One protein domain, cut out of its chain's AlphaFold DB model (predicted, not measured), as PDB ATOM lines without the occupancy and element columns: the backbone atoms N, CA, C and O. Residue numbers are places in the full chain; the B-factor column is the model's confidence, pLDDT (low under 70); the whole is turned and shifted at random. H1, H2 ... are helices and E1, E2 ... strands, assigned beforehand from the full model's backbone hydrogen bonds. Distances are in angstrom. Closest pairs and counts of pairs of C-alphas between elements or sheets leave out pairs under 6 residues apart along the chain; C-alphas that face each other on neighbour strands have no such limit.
ATOM      1  N   ILE A 126      -6.635  47.082   5.112       78.06
ATOM      2  CA  ILE A 126      -7.283  46.182   6.076       78.06
ATOM      3  C   ILE A 126      -6.907  44.718   5.794       78.06
ATOM      4  O   ILE A 126      -6.607  43.987   6.733       78.06
ATOM      5  N   GLY A 127      -6.854  44.299   4.524       76.00
ATOM      6  CA  GLY A 127      -6.442  42.946   4.142       76.00
ATOM      7  C   GLY A 127      -4.995  42.655   4.518       76.00
ATOM      8  O   GLY A 127      -4.717  41.655   5.177       76.00
ATOM      9  N   THR A 128      -4.088  43.584   4.204       78.56
ATOM     10  CA  THR A 128      -2.671  43.497   4.588       78.56
ATOM     11  C   THR A 128      -2.485  43.427   6.108       78.56
ATOM     12  O   THR A 128      -1.660  42.653   6.584       78.56
ATOM     13  N   ILE A 129      -3.265  44.194   6.882       82.12
ATOM     14  CA  ILE A 129      -3.230  44.159   8.354       82.12
ATOM     15  C   ILE A 129      -3.720  42.805   8.885       82.12
ATOM     16  O   ILE A 129      -3.046  42.221   9.730       82.12
ATOM     17  N   ILE A 130      -4.844  42.277   8.381       81.38
ATOM     18  CA  ILE A 130      -5.357  40.957   8.789       81.38
ATOM     19  C   ILE A 130      -4.316  39.872   8.489       81.38
ATOM     20  O   ILE A 130      -3.969  39.112   9.388       81.38
ATOM     21  N   ALA A 131      -3.773  39.847   7.266       76.12
ATOM     22  CA  ALA A 131      -2.765  38.877   6.839       76.12
ATOM     23  C   ALA A 131      -1.474  38.954   7.677       76.12
ATOM     24  O   ALA A 131      -0.926  37.928   8.076       76.12
ATOM     25  N   ALA A 132      -1.003  40.162   8.003       82.19
ATOM     26  CA  ALA A 132       0.154  40.348   8.876       82.19
ATOM     27  C   ALA A 132      -0.120  39.869  10.314       82.19
ATOM     28  O   ALA A 132       0.744  39.248  10.934       82.19
ATOM     29  N   CYS A 133      -1.326  40.109  10.843       84.56
ATOM     30  CA  CYS A 133      -1.731  39.615  12.157       84.56
ATOM     31  C   CYS A 133      -1.834  38.082  12.196       84.56
ATOM     32  O   CYS A 133      -1.293  37.476  13.119       84.56
ATOM     33  N   THR A 134      -2.463  37.439  11.205       82.50
ATOM     34  CA  THR A 134      -2.536  35.969  11.142       82.50
ATOM     35  C   THR A 134      -1.160  35.337  10.940       82.50
ATOM     36  O   THR A 134      -0.860  34.345  11.603       82.50
ATOM     37  N   PHE A 135      -0.279  35.935  10.132       83.69
ATOM     38  CA  PHE A 135       1.105  35.475   9.968       83.69
ATOM     39  C   PHE A 135       1.919  35.570  11.269       83.69
ATOM     40  O   PHE A 135       2.628  34.629  11.633       83.69
ATOM     41  N   ALA A 136       1.796  36.678  12.008       85.81
ATOM     42  CA  ALA A 136       2.472  36.854  13.292       85.81
ATOM     43  C   ALA A 136       1.969  35.853  14.348       85.81
ATOM     44  O   ALA A 136       2.777  35.198  15.008       85.81
ATOM     45  N   ILE A 137       0.647  35.680  14.467       86.06
ATOM     46  CA  ILE A 137       0.028  34.713  15.390       86.06
ATOM     47  C   ILE A 137       0.433  33.278  15.019       86.06
ATOM     48  O   ILE A 137       0.891  32.532  15.883       86.06
ATOM     49  N   GLY A 138       0.348  32.910  13.737       84.38
ATOM     50  CA  GLY A 138       0.752  31.594  13.238       84.38
ATOM     51  C   GLY A 138       2.228  31.289  13.499       84.38
ATOM     52  O   GLY A 138       2.560  30.194  13.937       84.38
ATOM     53  N   THR A 139       3.113  32.276  13.328       85.94
ATOM     54  CA  THR A 139       4.552  32.131  13.615       85.94
ATOM     55  C   THR A 139       4.812  31.869  15.104       85.94
ATOM     56  O   THR A 139       5.624  31.008  15.444       85.94
ATOM     57  N   VAL A 140       4.105  32.564  16.005       84.44
ATOM     58  CA  VAL A 140       4.205  32.353  17.461       84.44
ATOM     59  C   VAL A 140       3.685  30.967  17.862       84.44
ATOM     60  O   VAL A 140       4.353  30.267  18.624       84.44
ATOM     61  N   ILE A 141       2.545  30.534  17.314       84.25
ATOM     62  CA  ILE A 141       1.987  29.194  17.565       84.25
ATOM     63  C   ILE A 141       2.951  28.107  17.063       84.25
ATOM     64  O   ILE A 141       3.296  27.205  17.824       84.25
ATOM     65  N   SER A 142       3.460  28.220  15.832       86.69
ATOM     66  CA  SER A 142       4.416  27.262  15.256       86.69
ATOM     67  C   SER A 142       5.723  27.177  16.048       86.69
ATOM     68  O   SER A 142       6.229  26.079  16.279       86.69
ATOM     69  N   TYR A 143       6.254  28.306  16.533       89.94
ATOM     70  CA  TYR A 143       7.435  28.321  17.404       89.94
ATOM     71  C   TYR A 143       7.209  27.515  18.693       89.94
ATOM     72  O   TYR A 143       8.071  26.731  19.100       89.94
ATOM     73  N   TYR A 144       6.042  27.675  19.324       85.06
ATOM     74  CA  TYR A 144       5.689  26.933  20.534       85.06
ATOM     75  C   TYR A 144       5.372  25.455  20.267       85.06
ATOM     76  O   TYR A 144       5.783  24.610  21.062       85.06
ATOM     77  N   GLY A 145       4.755  25.123  19.129       86.88
ATOM     78  CA  GLY A 145       4.562  23.739  18.686       86.88
ATOM     79  C   GLY A 145       5.888  22.997  18.489       86.88
ATOM     80  O   GLY A 145       6.079  21.919  19.046       86.88
ATOM     81  N   ILE A 146       6.853  23.612  17.793       90.81
ATOM     82  CA  ILE A 146       8.197  23.042  17.589       90.81
ATOM     83  C   ILE A 146       8.939  22.879  18.927       90.81
ATOM     84  O   ILE A 146       9.548  21.839  19.172       90.81
ATOM     85  N   LYS A 147       8.858  23.871  19.827       88.75
ATOM     86  CA  LYS A 147       9.415  23.776  21.191       88.75
ATOM     87  C   LYS A 147       8.850  22.587  21.972       88.75
ATOM     88  O   LYS A 147       9.616  21.907  22.651       88.75
ATOM     89  N   LEU A 148       7.540  22.352  21.885       87.56
ATOM     90  CA  LEU A 148       6.870  21.255  22.577       87.56
ATOM     91  C   LEU A 148       7.232  19.894  21.963       87.56
ATOM     92  O   LEU A 148       7.591  18.991  22.708       87.56
ATOM     93  N   ALA A 149       7.239  19.779  20.631       90.50
ATOM     94  CA  ALA A 149       7.596  18.550  19.918       90.50
ATOM     95  C   ALA A 149       9.049  18.101  20.170       90.50
ATOM     96  O   ALA A 149       9.316  16.916  20.361       90.50
ATOM     97  N   ILE A 150       9.998  19.048  20.226       94.19
ATOM     98  CA  ILE A 150      11.390  18.752  20.604       94.19
ATOM     99  C   ILE A 150      11.460  18.248  22.052       94.19
ATOM    100  O   ILE A 150      12.220  17.323  22.345       94.19
ATOM    101  N   TRP A 151      10.676  18.832  22.964       94.88
ATOM    102  CA  TRP A 151      10.653  18.392  24.358       94.88
ATOM    103  C   TRP A 151      10.022  17.008  24.537       94.88
ATOM    104  O   TRP A 151      10.628  16.188  25.220       94.88
ATOM    105  N   THR A 152       8.883  16.707  23.900       92.25
ATOM    106  CA  THR A 152       8.273  15.367  23.982       92.25
ATOM    107  C   THR A 152       9.215  14.308  23.418       92.25
ATOM    108  O   THR A 152       9.540  13.364  24.122       92.25
ATOM    109  N   ALA A 153       9.799  14.528  22.233       95.25
ATOM    110  CA  ALA A 153      10.786  13.601  21.669       95.25
ATOM    111  C   ALA A 153      12.024  13.403  22.575       95.25
ATOM    112  O   ALA A 153      12.570  12.303  22.650       95.25
ATOM    113  N   THR A 154      12.457  14.446  23.296       95.06
ATOM    114  CA  THR A 154      13.558  14.353  24.276       95.06
ATOM    115  C   THR A 154      13.147  13.564  25.523       95.06
ATOM    116  O   THR A 154      13.915  12.727  25.994       95.06
ATOM    117  N   LYS A 155      11.944  13.814  26.053       94.62
ATOM    118  CA  LYS A 155      11.362  13.102  27.198       94.62
ATOM    119  C   LYS A 155      11.217  11.615  26.886       94.62
ATOM    120  O   LYS A 155      11.739  10.794  27.628       94.62
ATOM    121  N   ASP A 156      10.563  11.287  25.778       94.50
ATOM    122  CA  ASP A 156      10.219   9.913  25.417       94.50
ATOM    123  C   ASP A 156      11.485   9.082  25.130       94.50
ATOM    124  O   ASP A 156      11.562   7.915  25.512       94.50
ATOM    125  N   TYR A 157      12.536   9.695  24.564       95.88
ATOM    126  CA  TYR A 157      13.857   9.068  24.426       95.88
ATOM    127  C   TYR A 157      14.552   8.817  25.778       95.88
ATOM    128  O   TYR A 157      15.140   7.752  25.972       95.88
ATOM    129  N   ILE A 158      14.479   9.757  26.730       95.69
ATOM    130  CA  ILE A 158      15.030   9.557  28.082       95.69
ATOM    131  C   ILE A 158      14.253   8.461  28.823       95.69
ATOM    132  O   ILE A 158      14.880   7.572  29.392       95.69
ATOM    133  N   GLU A 159      12.919   8.473  28.782       94.25
ATOM    134  CA  GLU A 159      12.076   7.470  29.447       94.25
ATOM    135  C   GLU A 159      12.267   6.070  28.852       94.25
ATOM    136  O   GLU A 159      12.432   5.110  29.604       94.25
ATOM    137  N   HIS A 160      12.356   5.941  27.522       95.00
ATOM    138  CA  HIS A 160      12.722   4.681  26.866       95.00
ATOM    139  C   HIS A 160      14.092   4.174  27.349       95.00
ATOM    140  O   HIS A 160      14.222   3.016  27.744       95.00
ATOM    141  N   CYS A 161      15.091   5.060  27.424       96.12
ATOM    142  CA  CYS A 161      16.415   4.727  27.944       96.12
ATOM    143  C   CYS A 161      16.464   4.455  29.455       96.12
ATOM    144  O   CYS A 161      17.398   3.803  29.915       96.12
ATOM    145  N   GLN A 162      15.493   4.923  30.239       93.56
ATOM    146  CA  GLN A 162      15.364   4.598  31.664       93.56
ATOM    147  C   GLN A 162      14.627   3.272  31.893       93.56
ATOM    148  O   GLN A 162      14.940   2.578  32.858       93.56
ATOM    149  N   ALA A 163      13.702   2.900  31.004       94.06
ATOM    150  CA  ALA A 163      12.960   1.644  31.069       94.06
ATOM    151  C   ALA A 163      13.764   0.419  30.586       94.06
ATOM    152  O   ALA A 163      13.536  -0.685  31.078       94.06
ATOM    153  N   ASP A 164      14.688   0.597  29.636       93.50
ATOM    154  CA  ASP A 164      15.423  -0.500  28.992       93.50
ATOM    155  C   ASP A 164      16.897  -0.589  29.454       93.50
ATOM    156  O   ASP A 164      17.782   0.139  28.991       93.50
ATOM    157  N   GLU A 165      17.179  -1.532  30.363       90.44
ATOM    158  CA  GLU A 165      18.545  -1.852  30.804       90.44
ATOM    159  C   GLU A 165      19.446  -2.403  29.684       90.44
ATOM    160  O   GLU A 165      20.670  -2.260  29.758       90.44
ATOM    161  N   GLU A 166      18.895  -3.049  28.655       87.19
ATOM    162  CA  GLU A 166      19.681  -3.612  27.556       87.19
ATOM    163  C   GLU A 166      20.084  -2.517  26.564       87.19
ATOM    164  O   GLU A 166      21.251  -2.459  26.169       87.19
ATOM    165  N   ALA A 167      19.204  -1.552  26.280       80.44
ATOM    166  CA  ALA A 167      19.539  -0.346  25.518       80.44
ATOM    167  C   ALA A 167      20.647   0.495  26.192       80.44
ATOM    168  O   ALA A 167      21.551   0.998  25.509       80.44
ATOM    169  N   GLN A 168      20.648   0.588  27.531       83.25
ATOM    170  CA  GLN A 168      21.736   1.216  28.302       83.25
ATOM    171  C   GLN A 168      23.074   0.464  28.199       83.25
ATOM    172  O   GLN A 168      24.140   1.080  28.302       83.25
ATOM    173  N   ARG A 169      23.053  -0.863  28.015       83.62
ATOM    174  CA  ARG A 169      24.264  -1.673  27.786       83.62
ATOM    175  C   ARG A 169      24.728  -1.575  26.330       83.62
ATOM    176  O   ARG A 169      25.932  -1.533  26.087       83.62
ATOM    177  N   ALA A 170      23.792  -1.496  25.385       87.44
ATOM    178  CA  ALA A 170      24.056  -1.461  23.950       87.44
ATOM    179  C   ALA A 170      24.638  -0.125  23.459       87.44
ATOM    180  O   ALA A 170      25.490  -0.131  22.571       87.44
ATOM    181  N   THR A 171      24.214   1.027  24.009       95.50
ATOM    182  CA  THR A 171      24.694   2.336  23.524       95.50
ATOM    183  C   THR A 171      25.120   3.311  24.626       95.50
ATOM    184  O   THR A 171      24.412   3.591  25.594       95.50
ATOM    185  N   VAL A 172      26.286   3.936  24.416       95.50
ATOM    186  CA  VAL A 172      26.828   4.991  25.294       95.50
ATOM    187  C   VAL A 172      25.916   6.226  25.328       95.50
ATOM    188  O   VAL A 172      25.856   6.922  26.341       95.50
ATOM    189  N   GLN A 173      25.177   6.492  24.244       95.31
ATOM    190  CA  GLN A 173      24.217   7.597  24.176       95.31
ATOM    191  C   GLN A 173      23.002   7.352  25.080       95.31
ATOM    192  O   GLN A 173      22.649   8.242  25.852       95.31
ATOM    193  N   CYS A 174      22.416   6.153  25.046       95.81
ATOM    194  CA  CYS A 174      21.274   5.805  25.890       95.81
ATOM    195  C   CYS A 174      21.668   5.755  27.372       95.81
ATOM    196  O   CYS A 174      21.004   6.362  28.210       95.81
ATOM    197  N   LYS A 175      22.843   5.190  27.694       96.06
ATOM    198  CA  LYS A 175      23.417   5.243  29.051       96.06
ATOM    199  C   LYS A 175      23.621   6.673  29.572       96.06
ATOM    200  O   LYS A 175      23.424   6.932  30.757       96.06
ATOM    201  N   LYS A 176      24.022   7.609  28.702       96.38
ATOM    202  CA  LYS A 176      24.162   9.029  29.058       96.38
ATOM    203  C   LYS A 176      22.804   9.712  29.250       96.38
ATOM    204  O   LYS A 176      22.696  10.545  30.143       96.38
ATOM    205  N   ALA A 177      21.802   9.370  28.440       95.69
ATOM    206  CA  ALA A 177      20.449   9.916  28.538       95.69
ATOM    207  C   ALA A 177      19.714   9.422  29.794       95.69
ATOM    208  O   ALA A 177      19.136  10.229  30.512       95.69
ATOM    209  N   ALA A 178      19.816   8.129  30.118       94.44
ATOM    210  CA  ALA A 178      19.176   7.536  31.292       94.44
ATOM    211  C   ALA A 178      19.602   8.206  32.612       94.44
ATOM    212  O   ALA A 178      18.785   8.396  33.510       94.44
ATOM    213  N   GLY A 179      20.875   8.611  32.707       94.69
ATOM    214  CA  GLY A 179      21.433   9.342  33.849       94.69
ATOM    215  C   GLY A 179      21.167  10.854  33.860       94.69
ATOM    216  O   GLY A 179      21.699  11.540  34.734       94.69
ATOM    217  N   GLN A 180      20.404  11.402  32.909       94.81
ATOM    218  CA  GLN A 180      19.974  12.801  32.933       94.81
ATOM    219  C   GLN A 180      18.584  12.928  33.579       94.81
ATOM    220  O   GLN A 180      17.701  12.119  33.294       94.81
ATOM    221  N   PRO A 181      18.350  13.947  34.430       92.81
ATOM    222  CA  PRO A 181      16.997  14.273  34.859       92.81
ATOM    223  C   PRO A 181      16.186  14.745  33.648       92.81
ATOM    224  O   PRO A 181      16.720  15.435  32.773       92.81
ATOM    225  N   LEU A 182      14.894  14.410  33.616       91.38
ATOM    226  CA  LEU A 182      13.992  14.909  32.581       91.38
ATOM    227  C   LEU A 182      14.030  16.448  32.558       91.38
ATOM    228  O   LEU A 182      13.883  17.074  33.614       91.38
ATOM    229  N   PRO A 183      14.231  17.084  31.388       89.12
ATOM    230  CA  PRO A 183      14.155  18.535  31.300       89.12
ATOM    231  C   PRO A 183      12.734  18.988  31.671       89.12
ATOM    232  O   PRO A 183      11.774  18.328  31.257       89.12
ATOM    233  N   PRO A 184      12.558  20.105  32.404       88.56
ATOM    234  CA  PRO A 184      11.227  20.655  32.628       88.56
ATOM    235  C   PRO A 184      10.565  20.947  31.272       88.56
ATOM    236  O   PRO A 184      11.279  21.301  30.320       88.56
ATOM    237  N   PRO A 185       9.232  20.810  31.147       87.44
ATOM    238  CA  PRO A 185       8.572  21.133  29.896       87.44
ATOM    239  C   PRO A 185       8.839  22.594  29.527       87.44
ATOM    240  O   PRO A 185       8.977  23.443  30.420       87.44
ATOM    241  N   PRO A 186       8.872  22.939  28.224       79.69
ATOM    242  CA  PRO A 186       8.760  24.334  27.839       79.69
ATOM    243  C   PRO A 186       7.546  24.931  28.560       79.69
ATOM    244  O   PRO A 186       6.559  24.245  28.820       79.69
ATOM    245  N   PHE A 187       7.655  26.212  28.902       84.56
ATOM    246  CA  PHE A 187       6.691  26.958  29.716       84.56
ATOM    247  C   PHE A 187       6.750  26.769  31.239       84.56
ATOM    248  O   PHE A 187       6.063  27.519  31.930       84.56
ATOM    249  N   PHE A 188       7.599  25.889  31.774       82.38
ATOM    250  CA  PHE A 188       7.845  25.794  33.216       82.38
ATOM    251  C   PHE A 188       9.267  26.231  33.577       82.38
ATOM    252  O   PHE A 188      10.244  25.772  32.988       82.38
ATOM    253  N   GLU A 189       9.381  27.112  34.569       80.44
ATOM    254  CA  GLU A 189      10.649  27.532  35.158       80.44
ATOM    255  C   GLU A 189      10.888  26.770  36.471       80.44
ATOM    256  O   GLU A 189      10.027  26.710  37.352       80.44
ATOM    257  N   PHE A 190      12.055  26.128  36.567       80.62
ATOM    258  CA  PHE A 190      12.436  25.299  37.708       80.62
ATOM    259  C   PHE A 190      13.092  26.158  38.791       80.62
ATOM    260  O   PHE A 190      14.190  26.689  38.590       80.62
ATOM    261  N   ASP A 191      12.453  26.256  39.954       80.94
ATOM    262  CA  ASP A 191      13.004  26.961  41.103       80.94
ATOM    263  C   ASP A 191      14.091  26.101  41.761       80.94
ATOM    264  O   ASP A 191      13.824  25.211  42.570       80.94
ATOM    265  N   ARG A 192      15.353  26.392  41.427       80.25
ATOM    266  CA  ARG A 192      16.531  25.750  42.037       80.25
ATOM    267  C   ARG A 192      16.650  25.962  43.547       80.25
ATOM    268  O   ARG A 192      17.394  25.223  44.182       80.25
ATOM    269  N   THR A 193      15.986  26.969  44.108       84.06
ATOM    270  CA  THR A 193      16.068  27.321  45.532       84.06
ATOM    271  C   THR A 193      15.157  26.436  46.378       84.06
ATOM    272  O   THR A 193      15.577  25.989  47.440       84.06
ATOM    273  N   ASN A 194      13.952  26.133  45.885       82.38
ATOM    274  CA  ASN A 194      12.997  25.228  46.540       82.38
ATOM    275  C   ASN A 194      12.979  23.805  45.942       82.38
ATOM    276  O   ASN A 194      12.314  22.918  46.473       82.38
ATOM    277  N   ASN A 195      13.737  23.574  44.864       77.94
ATOM    278  CA  ASN A 195      13.827  22.314  44.119       77.94
ATOM    279  C   ASN A 195      12.474  21.843  43.535       77.94
ATOM    280  O   ASN A 195      12.218  20.646  43.396       77.94
ATOM    281  N   THR A 196      11.607  22.804  43.203       73.38
ATOM    282  CA  THR A 196      10.212  22.617  42.779       73.38
ATOM    283  C   THR A 196       9.903  23.383  41.487       73.38
ATOM    284  O   THR A 196      10.614  24.300  41.076       73.38
ATOM    285  N   VAL A 197       8.827  22.996  40.797       66.56
ATOM    286  CA  VAL A 197       8.402  23.608  39.527       66.56
ATOM    287  C   VAL A 197       7.362  24.699  39.813       66.56
ATOM    288  O   VAL A 197       6.164  24.461  39.708       66.56
ATOM    289  N   VAL A 198       7.818  25.874  40.260       61.38
ATOM    290  CA  VAL A 198       6.942  26.881  40.900       61.38
ATOM    291  C   VAL A 198       6.306  27.865  39.914       61.38
ATOM    292  O   VAL A 198       5.198  28.343  40.153       61.38
ATOM    293  N   HIS A 199       6.969  28.192  38.799       59.12
ATOM    294  CA  HIS A 199       6.518  29.286  37.936       59.12
ATOM    295  C   HIS A 199       6.263  28.859  36.490       59.12
ATOM    296  O   HIS A 199       7.161  28.466  35.745       59.12
ATOM    297  N   ARG A 200       5.000  29.002  36.071       64.69
ATOM    298  CA  ARG A 200       4.616  28.995  34.657       64.69
ATOM    299  C   ARG A 200       5.157  30.276  34.021       64.69
ATOM    300  O   ARG A 200       4.919  31.362  34.546       64.69
ATOM    301  N   THR A 201       5.841  30.184  32.886       70.62
ATOM    302  CA  THR A 201       6.216  31.390  32.132       70.62
ATOM    303  C   THR A 201       4.966  32.051  31.546       70.62
ATOM    304  O   THR A 201       3.921  31.410  31.402       70.62
ATOM    305  N   LEU A 202       5.065  33.319  31.131       69.00
ATOM    306  CA  LEU A 202       3.951  34.029  30.486       69.00
ATOM    307  C   LEU A 202       3.383  33.254  29.279       69.00
ATOM    308  O   LEU A 202       2.173  33.238  29.077       69.00
ATOM    309  N   GLY A 203       4.231  32.544  28.523       67.00
ATOM    310  CA  GLY A 203       3.792  31.660  27.436       67.00
ATOM    311  C   GLY A 203       2.952  30.472  27.920       67.00
ATOM    312  O   GLY A 203       1.965  30.128  27.282       67.00
ATOM    313  N   GLY A 204       3.277  29.893  29.080       66.75
ATOM    314  CA  GLY A 204       2.490  28.819  29.698       66.75
ATOM    315  C   GLY A 204       1.131  29.275  30.200       66.75
ATOM    316  O   GLY A 204       0.157  28.541  30.065       66.75
ATOM    317  N   MET A 205       1.050  30.504  30.719       67.94
ATOM    318  CA  MET A 205      -0.227  31.130  31.077       67.94
ATOM    319  C   MET A 205      -1.067  31.449  29.832       67.94
ATOM    320  O   MET A 205      -2.265  31.190  29.824       67.94
ATOM    321  N   LEU A 206      -0.445  31.956  28.761       63.59
ATOM    322  CA  LEU A 206      -1.122  32.268  27.495       63.59
ATOM    323  C   LEU A 206      -1.607  31.022  26.739       63.59
ATOM    324  O   LEU A 206      -2.626  31.096  26.065       63.59
ATOM    325  N   LEU A 207      -0.916  29.887  26.877       61.75
ATOM    326  CA  LEU A 207      -1.352  28.569  26.395       61.75
ATOM    327  C   LEU A 207      -2.244  27.827  27.415       61.75
ATOM    328  O   LEU A 207      -2.634  26.687  27.177       61.75
ATOM    329  N   GLY A 208      -2.532  28.453  28.562       57.44
ATOM    330  CA  GLY A 208      -3.393  27.934  29.626       57.44
ATOM    331  C   GLY A 208      -2.941  26.614  30.265       57.44
ATOM    332  O   GLY A 208      -3.751  25.923  30.876       57.44
ATOM    333  N   SER A 209      -1.653  26.263  30.184       55.66
ATOM    334  CA  SER A 209      -1.088  25.100  30.886       55.66
ATOM    335  C   SER A 209      -1.464  25.166  32.371       55.66
ATOM    336  O   SER A 209      -1.128  26.143  33.043       55.66
ATOM    337  N   THR A 210      -2.209  24.178  32.873       50.03
ATOM    338  CA  THR A 210      -2.744  24.128  34.246       50.03
ATOM    339  C   THR A 210      -1.876  23.252  35.155       50.03
ATOM    340  O   THR A 210      -1.181  22.356  34.692       50.03
ATOM    341  N   GLU A 211      -1.898  23.520  36.466       42.12
ATOM    342  CA  GLU A 211      -1.044  22.843  37.465       42.12
ATOM    343  C   GLU A 211      -1.392  21.370  37.734       42.12
ATOM    344  O   GLU A 211      -0.633  20.676  38.408       42.12
ATOM    345  N   SER A 212      -2.514  20.863  37.220       43.28
ATOM    346  CA  SER A 212      -2.862  19.451  37.365       43.28
ATOM    347  C   SER A 212      -1.907  18.569  36.557       43.28
ATOM    348  O   SER A 212      -1.817  18.705  35.337       43.28
ATOM    349  N   SER A 213      -1.273  17.597  37.220       45.53
ATOM    350  CA  SER A 213      -0.397  16.587  36.601       45.53
ATOM    351  C   SER A 213      -1.078  15.766  35.496       45.53
ATOM    352  O   SER A 213      -0.408  15.200  34.634       45.53
ATOM    353  N   THR A 214      -2.410  15.744  35.463       44.19
ATOM    354  CA  THR A 214      -3.197  15.309  34.309       44.19
ATOM    355  C   THR A 214      -3.130  16.343  33.180       44.19
ATOM    356  O   THR A 214      -3.901  17.306  33.162       44.19
ATOM    357  N   HIS A 215      -2.257  16.106  32.196       48.41
ATOM    358  CA  HIS A 215      -2.268  16.791  30.898       48.41
ATOM    359  C   HIS A 215      -3.566  16.449  30.139       48.41
ATOM    360  O   HIS A 215      -3.631  15.530  29.324       48.41
ATOM    361  N   ASN A 216      -4.644  17.165  30.456       50.09
ATOM    362  CA  ASN A 216      -5.955  16.941  29.866       50.09
ATOM    363  C   ASN A 216      -5.971  17.511  28.439       50.09
ATOM    364  O   ASN A 216      -6.095  18.720  28.250       50.09
ATOM    365  N   SER A 217      -5.840  16.643  27.432       51.44
ATOM    366  CA  SER A 217      -5.784  17.014  26.007       51.44
ATOM    367  C   SER A 217      -6.969  17.877  25.558       51.44
ATOM    368  O   SER A 217      -6.803  18.767  24.722       51.44
ATOM    369  N   ASN A 218      -8.138  17.692  26.182       54.47
ATOM    370  CA  ASN A 218      -9.330  18.518  25.981       54.47
ATOM    371  C   ASN A 218      -9.075  20.016  26.224       54.47
ATOM    372  O   ASN A 218      -9.741  20.844  25.613       54.47
ATOM    373  N   TYR A 219      -8.110  20.384  27.072       56.72
ATOM    374  CA  TYR A 219      -7.764  21.780  27.336       56.72
ATOM    375  C   TYR A 219      -7.071  22.439  26.131       56.72
ATOM    376  O   TYR A 219      -7.402  23.566  25.767       56.72
ATOM    377  N   ILE A 220      -6.156  21.724  25.466       65.38
ATOM    378  CA  ILE A 220      -5.485  22.207  24.247       65.38
ATOM    379  C   ILE A 220      -6.517  22.370  23.123       65.38
ATOM    380  O   ILE A 220      -6.536  23.397  22.446       65.38
ATOM    381  N   TRP A 221      -7.432  21.405  22.980       63.56
ATOM    382  CA  TRP A 221      -8.551  21.503  22.040       63.56
ATOM    383  C   TRP A 221      -9.513  22.647  22.378       63.56
ATOM    384  O   TRP A 221      -9.911  23.377  21.475       63.56
ATOM    385  N   ALA A 222      -9.831  22.876  23.655       65.69
ATOM    386  CA  ALA A 222     -10.642  24.015  24.083       65.69
ATOM    387  C   ALA A 222      -9.973  25.358  23.746       65.69
ATOM    388  O   ALA A 222     -10.652  26.271  23.286       65.69
ATOM    389  N   TYR A 223      -8.648  25.472  23.889       64.62
ATOM    390  CA  TYR A 223      -7.902  26.663  23.470       64.62
ATOM    391  C   TYR A 223      -7.849  26.834  21.947       64.62
ATOM    392  O   TYR A 223      -8.022  27.947  21.455       64.62
ATOM    393  N   ALA A 224      -7.672  25.752  21.185       67.00
ATOM    394  CA  ALA A 224      -7.724  25.793  19.723       67.00
ATOM    395  C   ALA A 224      -9.115  26.224  19.216       67.00
ATOM    396  O   ALA A 224      -9.218  27.096  18.351       67.00
ATOM    397  N   LEU A 225     -10.184  25.679  19.807       65.12
ATOM    398  CA  LEU A 225     -11.568  26.068  19.533       65.12
ATOM    399  C   LEU A 225     -11.851  27.515  19.954       65.12
ATOM    400  O   LEU A 225     -12.480  28.243  19.193       65.12
ATOM    401  N   LEU A 226     -11.347  27.968  21.107       72.88
ATOM    402  CA  LEU A 226     -11.500  29.349  21.569       72.88
ATOM    403  C   LEU A 226     -10.776  30.341  20.647       72.88
ATOM    404  O   LEU A 226     -11.363  31.349  20.262       72.88
ATOM    405  N   CYS A 227      -9.538  30.052  20.237       74.31
ATOM    406  CA  CYS A 227      -8.820  30.874  19.261       74.31
ATOM    407  C   CYS A 227      -9.523  30.883  17.897       74.31
ATOM    408  O   CYS A 227      -9.660  31.951  17.307       74.31
ATOM    409  N   SER A 228     -10.036  29.738  17.431       73.12
ATOM    410  CA  SER A 228     -10.843  29.651  16.207       73.12
ATOM    411  C   SER A 228     -12.118  30.498  16.308       73.12
ATOM    412  O   SER A 228     -12.377  31.332  15.442       73.12
ATOM    413  N   ALA A 229     -12.873  30.375  17.403       68.81
ATOM    414  CA  ALA A 229     -14.080  31.156  17.659       68.81
ATOM    415  C   ALA A 229     -13.792  32.664  17.756       68.81
ATOM    416  O   ALA A 229     -14.538  33.467  17.203       68.81
ATOM    417  N   ILE A 230     -12.684  33.069  18.388       77.19
ATOM    418  CA  ILE A 230     -12.239  34.471  18.422       77.19
ATOM    419  C   ILE A 230     -11.872  34.959  17.013       77.19
ATOM    420  O   ILE A 230     -12.276  36.058  16.634       77.19
ATOM    421  N   SER A 231     -11.166  34.159  16.207       76.94
ATOM    422  CA  SER A 231     -10.876  34.491  14.806       76.94
ATOM    423  C   SER A 231     -12.155  34.645  13.977       76.94
ATOM    424  O   SER A 231     -12.283  35.628  13.247       76.94
ATOM    425  N   TRP A 232     -13.131  33.750  14.142       75.25
ATOM    426  CA  TRP A 232     -14.448  33.848  13.505       75.25
ATOM    427  C   TRP A 232     -15.239  35.074  13.964       75.25
ATOM    428  O   TRP A 232     -15.790  35.775  13.123       75.25
ATOM    429  N   LEU A 233     -15.245  35.404  15.260       71.69
ATOM    430  CA  LEU A 233     -15.889  36.615  15.784       71.69
ATOM    431  C   LEU A 233     -15.224  37.897  15.264       71.69
ATOM    432  O   LEU A 233     -15.919  38.864  14.959       71.69
ATOM    433  N   VAL A 234     -13.896  37.912  15.111       79.06
ATOM    434  CA  VAL A 234     -13.165  39.036  14.505       79.06
ATOM    435  C   VAL A 234     -13.496  39.165  13.016       79.06
ATOM    436  O   VAL A 234     -13.800  40.267  12.564       79.06
ATOM    437  N   LEU A 235     -13.511  38.063  12.258       76.12
ATOM    438  CA  LEU A 235     -13.913  38.057  10.846       76.12
ATOM    439  C   LEU A 235     -15.376  38.491  10.668       76.12
ATOM    440  O   LEU A 235     -15.660  39.332   9.815       76.12
ATOM    441  N   PHE A 236     -16.287  37.991  11.505       74.50
ATOM    442  CA  PHE A 236     -17.699  38.369  11.507       74.50
ATOM    443  C   PHE A 236     -17.885  39.850  11.852       74.50
ATOM    444  O   PHE A 236     -18.608  40.549  11.150       74.50
ATOM    445  N   ALA A 237     -17.183  40.370  12.865       70.56
ATOM    446  CA  ALA A 237     -17.211  41.793  13.197       70.56
ATOM    447  C   ALA A 237     -16.670  42.661  12.047       70.56
ATOM    448  O   ALA A 237     -17.266  43.684  11.722       70.56
ATOM    449  N   ILE A 238     -15.582  42.249  11.386       79.50
ATOM    450  CA  ILE A 238     -15.043  42.936  10.201       79.50
ATOM    451  C   ILE A 238     -16.063  42.920   9.052       79.50
ATOM    452  O   ILE A 238     -16.271  43.952   8.416       79.50
ATOM    453  N   HIS A 239     -16.742  41.794   8.817       73.75
ATOM    454  CA  HIS A 239     -17.783  41.676   7.796       73.75
ATOM    455  C   HIS A 239     -19.008  42.549   8.125       73.75
ATOM    456  O   HIS A 239     -19.490  43.292   7.269       73.75
ATOM    457  N   TYR A 240     -19.450  42.542   9.385       76.69
ATOM    458  CA  TYR A 240     -20.526  43.387   9.899       76.69
ATOM    459  C   TYR A 240     -20.195  44.879   9.773       76.69
ATOM    460  O   TYR A 240     -21.035  45.648   9.320       76.69
ATOM    461  N   TYR A 241     -18.968  45.307  10.087       73.06
ATOM    462  CA  TYR A 241     -18.544  46.694   9.865       73.06
ATOM    463  C   TYR A 241     -18.395  47.038   8.376       73.06
ATOM    464  O   TYR A 241     -18.698  48.166   7.996       73.06
ATOM    465  N   ALA A 242     -17.994  46.096   7.515       70.56
ATOM    466  CA  ALA A 242     -17.943  46.314   6.067       70.56
ATOM    467  C   ALA A 242     -19.343  46.509   5.450       70.56
ATOM    468  O   ALA A 242     -19.508  47.368   4.586       70.56
ATOM    469  N   TRP A 243     -20.354  45.774   5.928       70.69
ATOM    470  CA  TRP A 243     -21.769  46.003   5.591       70.69
ATOM    471  C   TRP A 243     -22.336  47.272   6.247       70.69
ATOM    472  O   TRP A 243     -23.081  48.024   5.624       70.69
ATOM    473  N   GLY A 244     -21.976  47.511   7.510       63.16
ATOM    474  CA  GLY A 244     -22.465  48.603   8.352       63.16
ATOM    475  C   GLY A 244     -21.881  49.981   8.031       63.16
ATOM    476  O   GLY A 244     -22.308  50.970   8.624       63.16
ATOM    477  N   ILE A 245     -20.936  50.077   7.090       68.19
ATOM    478  CA  ILE A 245     -20.573  51.334   6.434       68.19
ATOM    479  C   ILE A 245     -21.566  51.545   5.279       68.19
ATOM    480  O   ILE A 245     -21.381  50.963   4.205       68.19
ATOM    481  N   PRO A 246     -22.612  52.387   5.432       53.53
ATOM    482  CA  PRO A 246     -23.467  52.724   4.306       53.53
ATOM    483  C   PRO A 246     -22.606  53.368   3.220       53.53
ATOM    484  O   PRO A 246     -21.881  54.332   3.478       53.53
ATOM    485  N   CYS A 247     -22.680  52.832   2.000       49.66
ATOM    486  CA  CYS A 247     -21.944  53.350   0.850       49.66
ATOM    487  C   CYS A 247     -22.352  54.802   0.569       49.66
ATOM    488  O   CYS A 247     -23.321  55.039  -0.149       49.66
TER     489      CYS A 247
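AT A GLANCE: This is residues 126 to 247 of the 577 residues of an uncharacterized protein of Sclerotinia borealis (strain F-4128) (UniProt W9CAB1). Two long helices, H1 and H5, run loosely alongside each other in opposite directions, with a gap between them. A small hairpin of strands E1 and E2, with the short helix H4 after it, lies off to one side, and the short helices H2 and H3 make a head at the far end of H1. The printed part has 122 residues, in the order H1, H2, H3, E1, E2, H4, H5; the two-stranded sheet is antiparallel and the class is mostly helix. The whole is extended, a rod of 76 by 32 by 24 A with a radius of gyration of the C-alphas of 21.2 A.

IN THESE COORDINATES: E1 is residues 188 to 191 and E2 residues 196 to 200. H4 is residues 202 to 206. H1, residues 126 to 163, is 54.9 A long and begins at C-alpha 126 (-7.283, 46.182, 6.076). H2 is residues 165 to 170 and H3 residues 172 to 178. H5, residues 217 to 244, is 39.8 A long and ends at C-alpha 244 (-22.465, 48.603, 8.352).

HOW THE PARTS SIT: E1 and E2 form a hairpin, antiparallel at 138 degrees, with N 189 and O 199 within hydrogen-bond range at 2.9 A. The closest C-alphas of E1 and H4, Phe 188 and Gly 204, are 7.1 A apart. H1 and H4 are apart. H1 and H5 are near each other, with 5 pairs of C-alphas within 10 A. H1 touches H3 with residues 157 to 162 alone, about perpendicular at 77 degrees, closest at the C-alphas of Gln 162 and Ala 178, 4.8 A. H2 and H3 touch only at the corner, closest at the C-alphas of Gln 168 and Lys 175, 4.4 A. In H1, H2, H3, H4 and H5 every O i to N i+4 pair is within hydrogen-bond range.

THE WHOLE: The C-alphas farthest apart, of Arg 169 and Cys 247, are 76.7 A apart. The printed part has no cut, and no link is long. Residues 212 to 218 and 239 to 247, among others, stand free. The mean pLDDT of the printed part is 78.0; residues 202 to 225 are among those under 70.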